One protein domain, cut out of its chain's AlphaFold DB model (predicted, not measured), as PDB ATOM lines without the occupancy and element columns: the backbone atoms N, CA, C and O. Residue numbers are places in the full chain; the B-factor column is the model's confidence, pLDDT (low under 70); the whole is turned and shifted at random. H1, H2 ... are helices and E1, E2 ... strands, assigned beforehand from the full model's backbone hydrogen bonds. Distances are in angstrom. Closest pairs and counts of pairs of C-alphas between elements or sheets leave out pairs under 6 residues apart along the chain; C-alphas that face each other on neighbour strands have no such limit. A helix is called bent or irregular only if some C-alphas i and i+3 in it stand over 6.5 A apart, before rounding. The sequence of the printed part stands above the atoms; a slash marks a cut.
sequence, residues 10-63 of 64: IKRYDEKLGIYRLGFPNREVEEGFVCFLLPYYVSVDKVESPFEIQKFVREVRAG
ATOM      1  N   ILE A  10      -6.993   9.312 -11.658       89.06
ATOM      2  CA  ILE A  10      -7.336   9.164 -13.074       89.06
ATOM      3  C   ILE A  10      -6.235   8.335 -13.738       89.06
ATOM      4  O   ILE A  10      -5.068   8.722 -13.740       89.06
ATOM      5  N   LYS A  11      -6.605   7.182 -14.295       90.62
ATOM      6  CA  LYS A  11      -5.699   6.311 -15.054       90.62
ATOM      7  C   LYS A  11      -5.805   6.545 -16.554       90.62
ATOM      8  O   LYS A  11      -4.824   6.383 -17.270       90.62
ATOM      9  N   ARG A  12      -6.999   6.893 -17.036       90.00
ATOM     10  CA  ARG A  12      -7.246   7.175 -18.453       90.00
ATOM     11  C   ARG A  12      -8.463   8.073 -18.606       90.00
ATOM     12  O   ARG A  12      -9.387   7.994 -17.804       90.00
ATOM     13  N   TYR A  13      -8.476   8.864 -19.665       92.25
ATOM     14  CA  TYR A  13      -9.665   9.539 -20.159       92.25
ATOM     15  C   TYR A  13     -10.001   8.992 -21.550       92.25
ATOM     16  O   TYR A  13      -9.100   8.828 -22.373       92.25
ATOM     17  N   ASP A  14     -11.264   8.641 -21.778       91.44
ATOM     18  CA  ASP A  14     -11.798   8.297 -23.092       91.44
ATOM     19  C   ASP A  14     -12.561   9.507 -23.637       91.44
ATOM     20  O   ASP A  14     -13.667   9.812 -23.191       91.44
ATOM     21  N   GLU A  15     -11.956  10.203 -24.596       89.88
ATOM     22  CA  GLU A  15     -12.499  11.430 -25.190       89.88
ATOM     23  C   GLU A  15     -13.768  11.186 -26.016       89.88
ATOM     24  O   GLU A  15     -14.592  12.086 -26.158       89.88
ATOM     25  N   LYS A  16     -13.952   9.974 -26.556       88.94
ATOM     26  CA  LYS A  16     -15.119   9.644 -27.389       88.94
ATOM     27  C   LYS A  16     -16.359   9.419 -26.542       88.94
ATOM     28  O   LYS A  16     -17.460   9.755 -26.965       88.94
ATOM     29  N   LEU A  17     -16.167   8.822 -25.370       90.50
ATOM     30  CA  LEU A  17     -17.247   8.527 -24.432       90.50
ATOM     31  C   LEU A  17     -17.384   9.600 -23.342       90.50
ATOM     32  O   LEU A  17     -18.390   9.627 -22.642       90.50
ATOM     33  N   GLY A  18     -16.392  10.481 -23.187       90.38
ATOM     34  CA  GLY A  18     -16.345  11.477 -22.117       90.38
ATOM     35  C   GLY A  18     -16.142  10.860 -20.729       90.38
ATOM     36  O   GLY A  18     -16.510  11.472 -19.728       90.38
ATOM     37  N   ILE A  19     -15.576   9.651 -20.655       87.06
ATOM     38  CA  ILE A  19     -15.494   8.860 -19.419       87.06
ATOM     39  C   ILE A  19     -14.060   8.827 -18.898       87.06
ATOM     40  O   ILE A  19     -13.107   8.572 -19.632       87.06
ATOM     41  N   TYR A  20     -13.911   9.016 -17.589       87.88
ATOM     42  CA  TYR A  20     -12.648   8.825 -16.888       87.88
ATOM     43  C   TYR A  20     -12.581   7.427 -16.284       87.88
ATOM     44  O   TYR A  20     -13.446   7.020 -15.509       87.88
ATOM     45  N   ARG A  21     -11.508   6.700 -16.589       86.12
ATOM     46  CA  ARG A  21     -11.152   5.477 -15.879       86.12
ATOM     47  C   ARG A  21     -10.367   5.854 -14.633       86.12
ATOM     48  O   ARG A  21      -9.249   6.368 -14.725       86.12
ATOM     49  N   LEU A  22     -10.958   5.577 -13.482       87.38
ATOM     50  CA  LEU A  22     -10.351   5.785 -12.177       87.38
ATOM     51  C   LEU A  22      -9.650   4.509 -11.696       87.38
ATOM     52  O   LEU A  22      -9.981   3.405 -12.128       87.38
ATOM     53  N   GLY A  23      -8.670   4.655 -10.811       84.00
ATOM     54  CA  GLY A  23      -7.991   3.532 -10.178       84.00
ATOM     55  C   GLY A  23      -7.348   3.918  -8.854       84.00
ATOM     56  O   GLY A  23      -7.054   5.090  -8.605       84.00
ATOM     57  N   PHE A  24      -7.103   2.921  -8.014       88.38
ATOM     58  CA  PHE A  24      -6.507   3.134  -6.705       88.38
ATOM     59  C   PHE A  24      -5.017   3.514  -6.818       88.38
ATOM     60  O   PHE A  24      -4.312   3.034  -7.715       88.38
ATOM     61  N   PRO A  25      -4.526   4.432  -5.968       82.00
ATOM     62  CA  PRO A  25      -3.118   4.821  -5.944       82.00
ATOM     63  C   PRO A  25      -2.233   3.745  -5.311       82.00
ATOM     64  O   PRO A  25      -1.064   3.627  -5.668       82.00
ATOM     65  N   ASN A  26      -2.774   2.974  -4.369       83.00
ATOM     66  CA  ASN A  26      -2.070   1.919  -3.658       83.00
ATOM     67  C   ASN A  26      -3.061   0.863  -3.139       83.00
ATOM     68  O   ASN A  26      -4.275   1.081  -3.132       83.00
ATOM     69  N   ARG A  27      -2.508  -0.267  -2.687       81.69
ATOM     70  CA  ARG A  27      -3.264  -1.426  -2.205       81.69
ATOM     71  C   ARG A  27      -4.027  -1.161  -0.901       81.69
ATOM     72  O   ARG A  27      -5.112  -1.688  -0.734       81.69
ATOM     73  N   GLU A  28      -3.509  -0.316  -0.011       80.44
ATOM     74  CA  GLU A  28      -4.187   0.047   1.246       80.44
ATOM     75  C   GLU A  28      -5.493   0.813   0.983       80.44
ATOM     76  O   GLU A  28      -6.517   0.556   1.612       80.44
ATOM     77  N   VAL A  29      -5.481   1.721   0.004       79.88
ATOM     78  CA  VAL A  29      -6.668   2.475  -0.414       79.88
ATOM     79  C   VAL A  29      -7.670   1.562  -1.119       79.88
ATOM     80  O   VAL A  29      -8.864   1.712  -0.895       79.88
ATOM     81  N   GLU A  30      -7.211   0.608  -1.929       81.00
ATOM     82  CA  GLU A  30      -8.073  -0.406  -2.550       81.00
ATOM     83  C   GLU A  30      -8.741  -1.308  -1.502       81.00
ATOM     84  O   GLU A  30      -9.964  -1.433  -1.487       81.00
ATOM     85  N   GLU A  31      -7.958  -1.880  -0.585       78.62
ATOM     86  CA  GLU A  31      -8.455  -2.749   0.486       78.62
ATOM     87  C   GLU A  31      -9.414  -1.996   1.414       78.62
ATOM     88  O   GLU A  31     -10.493  -2.499   1.726       78.62
ATOM     89  N   GLY A  32      -9.083  -0.756   1.786       76.25
ATOM     90  CA  GLY A  32      -9.979   0.108   2.547       76.25
ATOM     91  C   GLY A  32     -11.279   0.390   1.793       76.25
ATOM     92  O   GLY A  32     -12.363   0.208   2.340       76.25
ATOM     93  N   PHE A  33     -11.205   0.778   0.521       74.81
ATOM     94  CA  PHE A  33     -12.395   1.076  -0.275       74.81
ATOM     95  C   PHE A  33     -13.309  -0.148  -0.405       74.81
ATOM     96  O   PHE A  33     -14.512  -0.037  -0.181       74.81
ATOM     97  N   VAL A  34     -12.751  -1.327  -0.686       73.06
ATOM     98  CA  VAL A  34     -13.509  -2.581  -0.793       73.06
ATOM     99  C   VAL A  34     -14.129  -2.962   0.554       73.06
ATOM    100  O   VAL A  34     -15.337  -3.171   0.629       73.06
ATOM    101  N   CYS A  35     -13.361  -2.983   1.644       69.56
ATOM    102  CA  CYS A  35     -13.888  -3.352   2.960       69.56
ATOM    103  C   CYS A  35     -14.949  -2.373   3.488       69.56
ATOM    104  O   CYS A  35     -15.888  -2.807   4.156       69.56
ATOM    105  N   PHE A  36     -14.820  -1.074   3.197       65.44
ATOM    106  CA  PHE A  36     -15.725  -0.056   3.729       65.44
ATOM    107  C   PHE A  36     -16.921   0.256   2.830       65.44
ATOM    108  O   PHE A  36     -17.957   0.614   3.377       65.44
ATOM    109  N   LEU A  37     -16.827   0.126   1.502       65.44
ATOM    110  CA  LEU A  37     -17.933   0.454   0.590       65.44
ATOM    111  C   LEU A  37     -18.712  -0.753   0.078       65.44
ATOM    112  O   LEU A  37     -19.873  -0.564  -0.285       65.44
ATOM    113  N   LEU A  38     -18.161  -1.975   0.101       64.31
ATOM    114  CA  LEU A  38     -18.935  -3.182  -0.236       64.31
ATOM    115  C   LEU A  38     -20.261  -3.272   0.545       64.31
ATOM    116  O   LEU A  38     -21.287  -3.511  -0.087       64.31
ATOM    117  N   PRO A  39     -20.317  -2.999   1.864       61.88
ATOM    118  CA  PRO A  39     -21.580  -3.051   2.602       61.88
ATOM    119  C   PRO A  39     -22.612  -1.988   2.186       61.88
ATOM    120  O   PRO A  39     -23.786  -2.136   2.505       61.88
ATOM    121  N   TYR A  40     -22.187  -0.906   1.523       56.78
ATOM    122  CA  TYR A  40     -23.060   0.202   1.112       56.78
ATOM    123  C   TYR A  40     -23.426   0.163  -0.374       56.78
ATOM    124  O   TYR A  40     -24.448   0.726  -0.758       56.78
ATOM    125  N   TYR A  41     -22.601  -0.475  -1.210       53.03
ATOM    126  CA  TYR A  41     -22.862  -0.651  -2.642       53.03
ATOM    127  C   TYR A  41     -23.636  -1.927  -2.949       53.03
ATOM    128  O   TYR A  41     -24.398  -1.964  -3.914       53.03
ATOM    129  N   VAL A  42     -23.460  -2.965  -2.135       57.47
ATOM    130  CA  VAL A  42     -24.262  -4.173  -2.238       57.47
ATOM    131  C   VAL A  42     -25.442  -3.997  -1.289       57.47
ATOM    132  O   VAL A  42     -25.312  -4.201  -0.084       57.47
ATOM    133  N   SER A  43     -26.601  -3.597  -1.816       50.75
ATOM    134  CA  SER A  43     -27.876  -3.703  -1.095       50.75
ATOM    135  C   SER A  43     -28.235  -5.182  -0.930       50.75
ATOM    136  O   SER A  43     -29.177  -5.672  -1.544       50.75
ATOM    137  N   VAL A  44     -27.455  -5.927  -0.148       51.62
ATOM    138  CA  VAL A  44     -27.880  -7.230   0.350       51.62
ATOM    139  C   VAL A  44     -28.814  -6.957   1.513       51.62
ATOM    140  O   VAL A  44     -28.393  -6.571   2.607       51.62
ATOM    141  N   ASP A  45     -30.107  -7.139   1.247       47.00
ATOM    142  CA  ASP A  45     -31.088  -7.446   2.277       47.00
ATOM    143  C   ASP A  45     -30.429  -8.375   3.309       47.00
ATOM    144  O   ASP A  45     -29.766  -9.353   2.956       47.00
ATOM    145  N   LYS A  46     -30.519  -7.994   4.585       48.34
ATOM    146  CA  LYS A  46     -29.649  -8.398   5.710       48.34
ATOM    147  C   LYS A  46     -29.603  -9.905   6.051       48.34
ATOM    148  O   LYS A  46     -29.149 -10.258   7.136       48.34
ATOM    149  N   VAL A  47     -30.043 -10.802   5.173       48.97
ATOM    150  CA  VAL A  47     -30.221 -12.233   5.452       48.97
ATOM    151  C   VAL A  47     -29.194 -13.145   4.749       48.97
ATOM    152  O   VAL A  47     -28.967 -14.244   5.240       48.97
ATOM    153  N   GLU A  48     -28.465 -12.706   3.709       49.50
ATOM    154  CA  GLU A  48     -27.556 -13.600   2.933       49.50
ATOM    155  C   GLU A  48     -26.078 -13.156   2.855       49.50
ATOM    156  O   GLU A  48     -25.287 -13.651   2.053       49.50
ATOM    157  N   SER A  49     -25.662 -12.247   3.740       55.78
ATOM    158  CA  SER A  49     -24.336 -11.603   3.716       55.78
ATOM    159  C   SER A  49     -23.106 -12.541   3.599       55.78
ATOM    160  O   SER A  49     -22.192 -12.202   2.847       55.78
ATOM    161  N   PRO A  50     -23.022 -13.719   4.255       56.94
ATOM    162  CA  PRO A  50     -21.828 -14.570   4.154       56.94
ATOM    163  C   PRO A  50     -21.709 -15.340   2.828       56.94
ATOM    164  O   PRO A  50     -20.597 -15.618   2.375       56.94
ATOM    165  N   PHE A  51     -22.842 -15.711   2.225       59.31
ATOM    166  CA  PHE A  51     -22.877 -16.542   1.019       59.31
ATOM    167  C   PHE A  51     -22.487 -15.731  -0.220       59.31
ATOM    168  O   PHE A  51     -21.653 -16.165  -1.019       59.31
ATOM    169  N   GLU A  52     -22.983 -14.499  -0.302       60.50
ATOM    170  CA  GLU A  52     -22.697 -13.588  -1.410       60.50
ATOM    171  C   GLU A  52     -21.223 -13.148  -1.438       60.50
ATOM    172  O   GLU A  52     -20.617 -13.077  -2.507       60.50
ATOM    173  N   ILE A  53     -20.584 -12.966  -0.273       66.19
ATOM    174  CA  ILE A  53     -19.145 -12.655  -0.200       66.19
ATOM    175  C   ILE A  53     -18.304 -13.824  -0.735       66.19
ATOM    176  O   ILE A  53     -17.349 -13.610  -1.484       66.19
ATOM    177  N   GLN A  54     -18.645 -15.070  -0.385       64.88
ATOM    178  CA  GLN A  54     -17.918 -16.238  -0.897       64.88
ATOM    179  C   GLN A  54     -18.093 -16.421  -2.403       64.88
ATOM    180  O   GLN A  54     -17.134 -16.795  -3.086       64.88
ATOM    181  N   LYS A  55     -19.300 -16.171  -2.914       67.56
ATOM    182  CA  LYS A  55     -19.600 -16.262  -4.340       67.56
ATOM    183  C   LYS A  55     -18.839 -15.197  -5.132       67.56
ATOM    184  O   LYS A  55     -18.127 -15.549  -6.067       67.56
ATOM    185  N   PHE A  56     -18.850 -13.951  -4.664       65.44
ATOM    186  CA  PHE A  56     -18.100 -12.856  -5.278       65.44
ATOM    187  C   PHE A  56     -16.586 -13.119  -5.310       65.44
ATOM    188  O   PHE A  56     -15.942 -12.971  -6.345       65.44
ATOM    189  N   VAL A  57     -15.995 -13.594  -4.204       74.62
ATOM    190  CA  VAL A  57     -14.560 -13.942  -4.168       74.62
ATOM    191  C   VAL A  57     -14.225 -15.070  -5.148       74.62
ATOM    192  O   VAL A  57     -13.121 -15.098  -5.698       74.62
ATOM    193  N   ARG A  58     -15.150 -16.012  -5.373       68.75
ATOM    194  CA  ARG A  58     -14.970 -17.067  -6.377       68.75
ATOM    195  C   ARG A  58     -15.044 -16.527  -7.800       68.75
ATOM    196  O   ARG A  58     -14.193 -16.916  -8.589       68.75
ATOM    197  N   GLU A  59     -15.994 -15.651  -8.105       66.62
ATOM    198  CA  GLU A  59     -16.165 -15.061  -9.442       66.62
ATOM    199  C   GLU A  59     -14.953 -14.193  -9.820       66.62
ATOM    200  O   GLU A  59     -14.311 -14.444 -10.838       66.62
ATOM    201  N   VAL A  60     -14.494 -13.331  -8.905       70.19
ATOM    202  CA  VAL A  60     -13.280 -12.514  -9.103       70.19
ATOM    203  C   VAL A  60     -12.022 -13.372  -9.294       70.19
ATOM    204  O   VAL A  60     -11.133 -13.022 -10.070       70.19
ATOM    205  N   ARG A  61     -11.912 -14.515  -8.599       68.88
ATOM    206  CA  ARG A  61     -10.791 -15.456  -8.791       68.88
ATOM    207  C   ARG A  61     -10.911 -16.281 -10.068       68.88
ATOM    208  O   ARG A  61      -9.885 -16.738 -10.568       68.88
ATOM    209  N   ALA A  62     -12.128 -16.504 -10.553       73.19
ATOM    210  CA  ALA A  62     -12.387 -17.185 -11.815       73.19
ATOM    211  C   ALA A  62     -12.154 -16.265 -13.026       73.19
ATOM    212  O   ALA A  62     -11.899 -16.773 -14.114       73.19
ATOM    213  N   GLY A  63     -12.128 -14.943 -12.814       52.44
ATOM    214  CA  GLY A  63     -11.757 -13.956 -13.826       52.44
ATOM    215  C   GLY A  63     -12.915 -13.456 -14.692       52.44
ATOM    216  O   GLY A  63     -12.635 -12.944 -15.775       52.44
TER     217      GLY A  63
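Overview. This is residues 10 to 63 of the 64 residues of the protein "Predicted AAA-ATPase" of Bacteroides caccae (UniProt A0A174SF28). The model is an open, strung-out chain of three pieces: a small two-stranded hairpin, E1 and E2, at one end, then helix H1, then helix H2, which folds back from the far end to make an open V with H1. The two helices stay apart, with the link of residues 42 to 48 at the point of the V. The printed part has 54 residues, with two named strands followed by two named helices in the order E1, E2, H1, H2; the sheet E1 - E2 is antiparallel and the class is mixed, helices and strands. The whole is only just loose, close to extended, with a radius of gyration of the C-alphas of 14.7 A, and its elongated outline spans 42 by 25 by 24 A.

Along the chain. E1 is residues 10 to 14, 11.0 A long, from C-alpha 10 at (-7.336, 9.164, -13.074). E2 is residues 19 to 23, 13.0 A long. H1 is residues 27 to 41, 19.6 A long, and only just irregular: C-alphas 36 and 39 are 6.7 A apart. H2 is residues 49 to 62, 20.4 A long, ending with C-alpha 62 at (-12.387, -17.185, -11.815).

Arrangement. E1 and E2 form an antiparallel hairpin, their directions at 159 degrees. N 11 and O 21 are 2.8 A apart, and N 14 and O 19 are 2.8 A apart, both within hydrogen-bond range. C-alphas 13 and 20, 4.5 A apart, face each other. E1 is apart from H1 and H2, E2 is apart from H2, and H1 is apart from H2. Of the O i to N i+4 pairs, 9 of 11 in H1 and 9 of 10 in H2 are within hydrogen-bond range.

Size, cuts and confidence. The C-alphas farthest apart, those of Glu 15 and Val 47, are 42.6 A apart. The printed part has no cut. The links E1 to E2 and E2 to H1 are tight, and H1 to H2 is short. Residues 14 to 19, 26 to 32 and 54 to 63 stand free. The mean pLDDT of the printed part is 72.0, and 26 residues are under 70, among them residues 35 to 56.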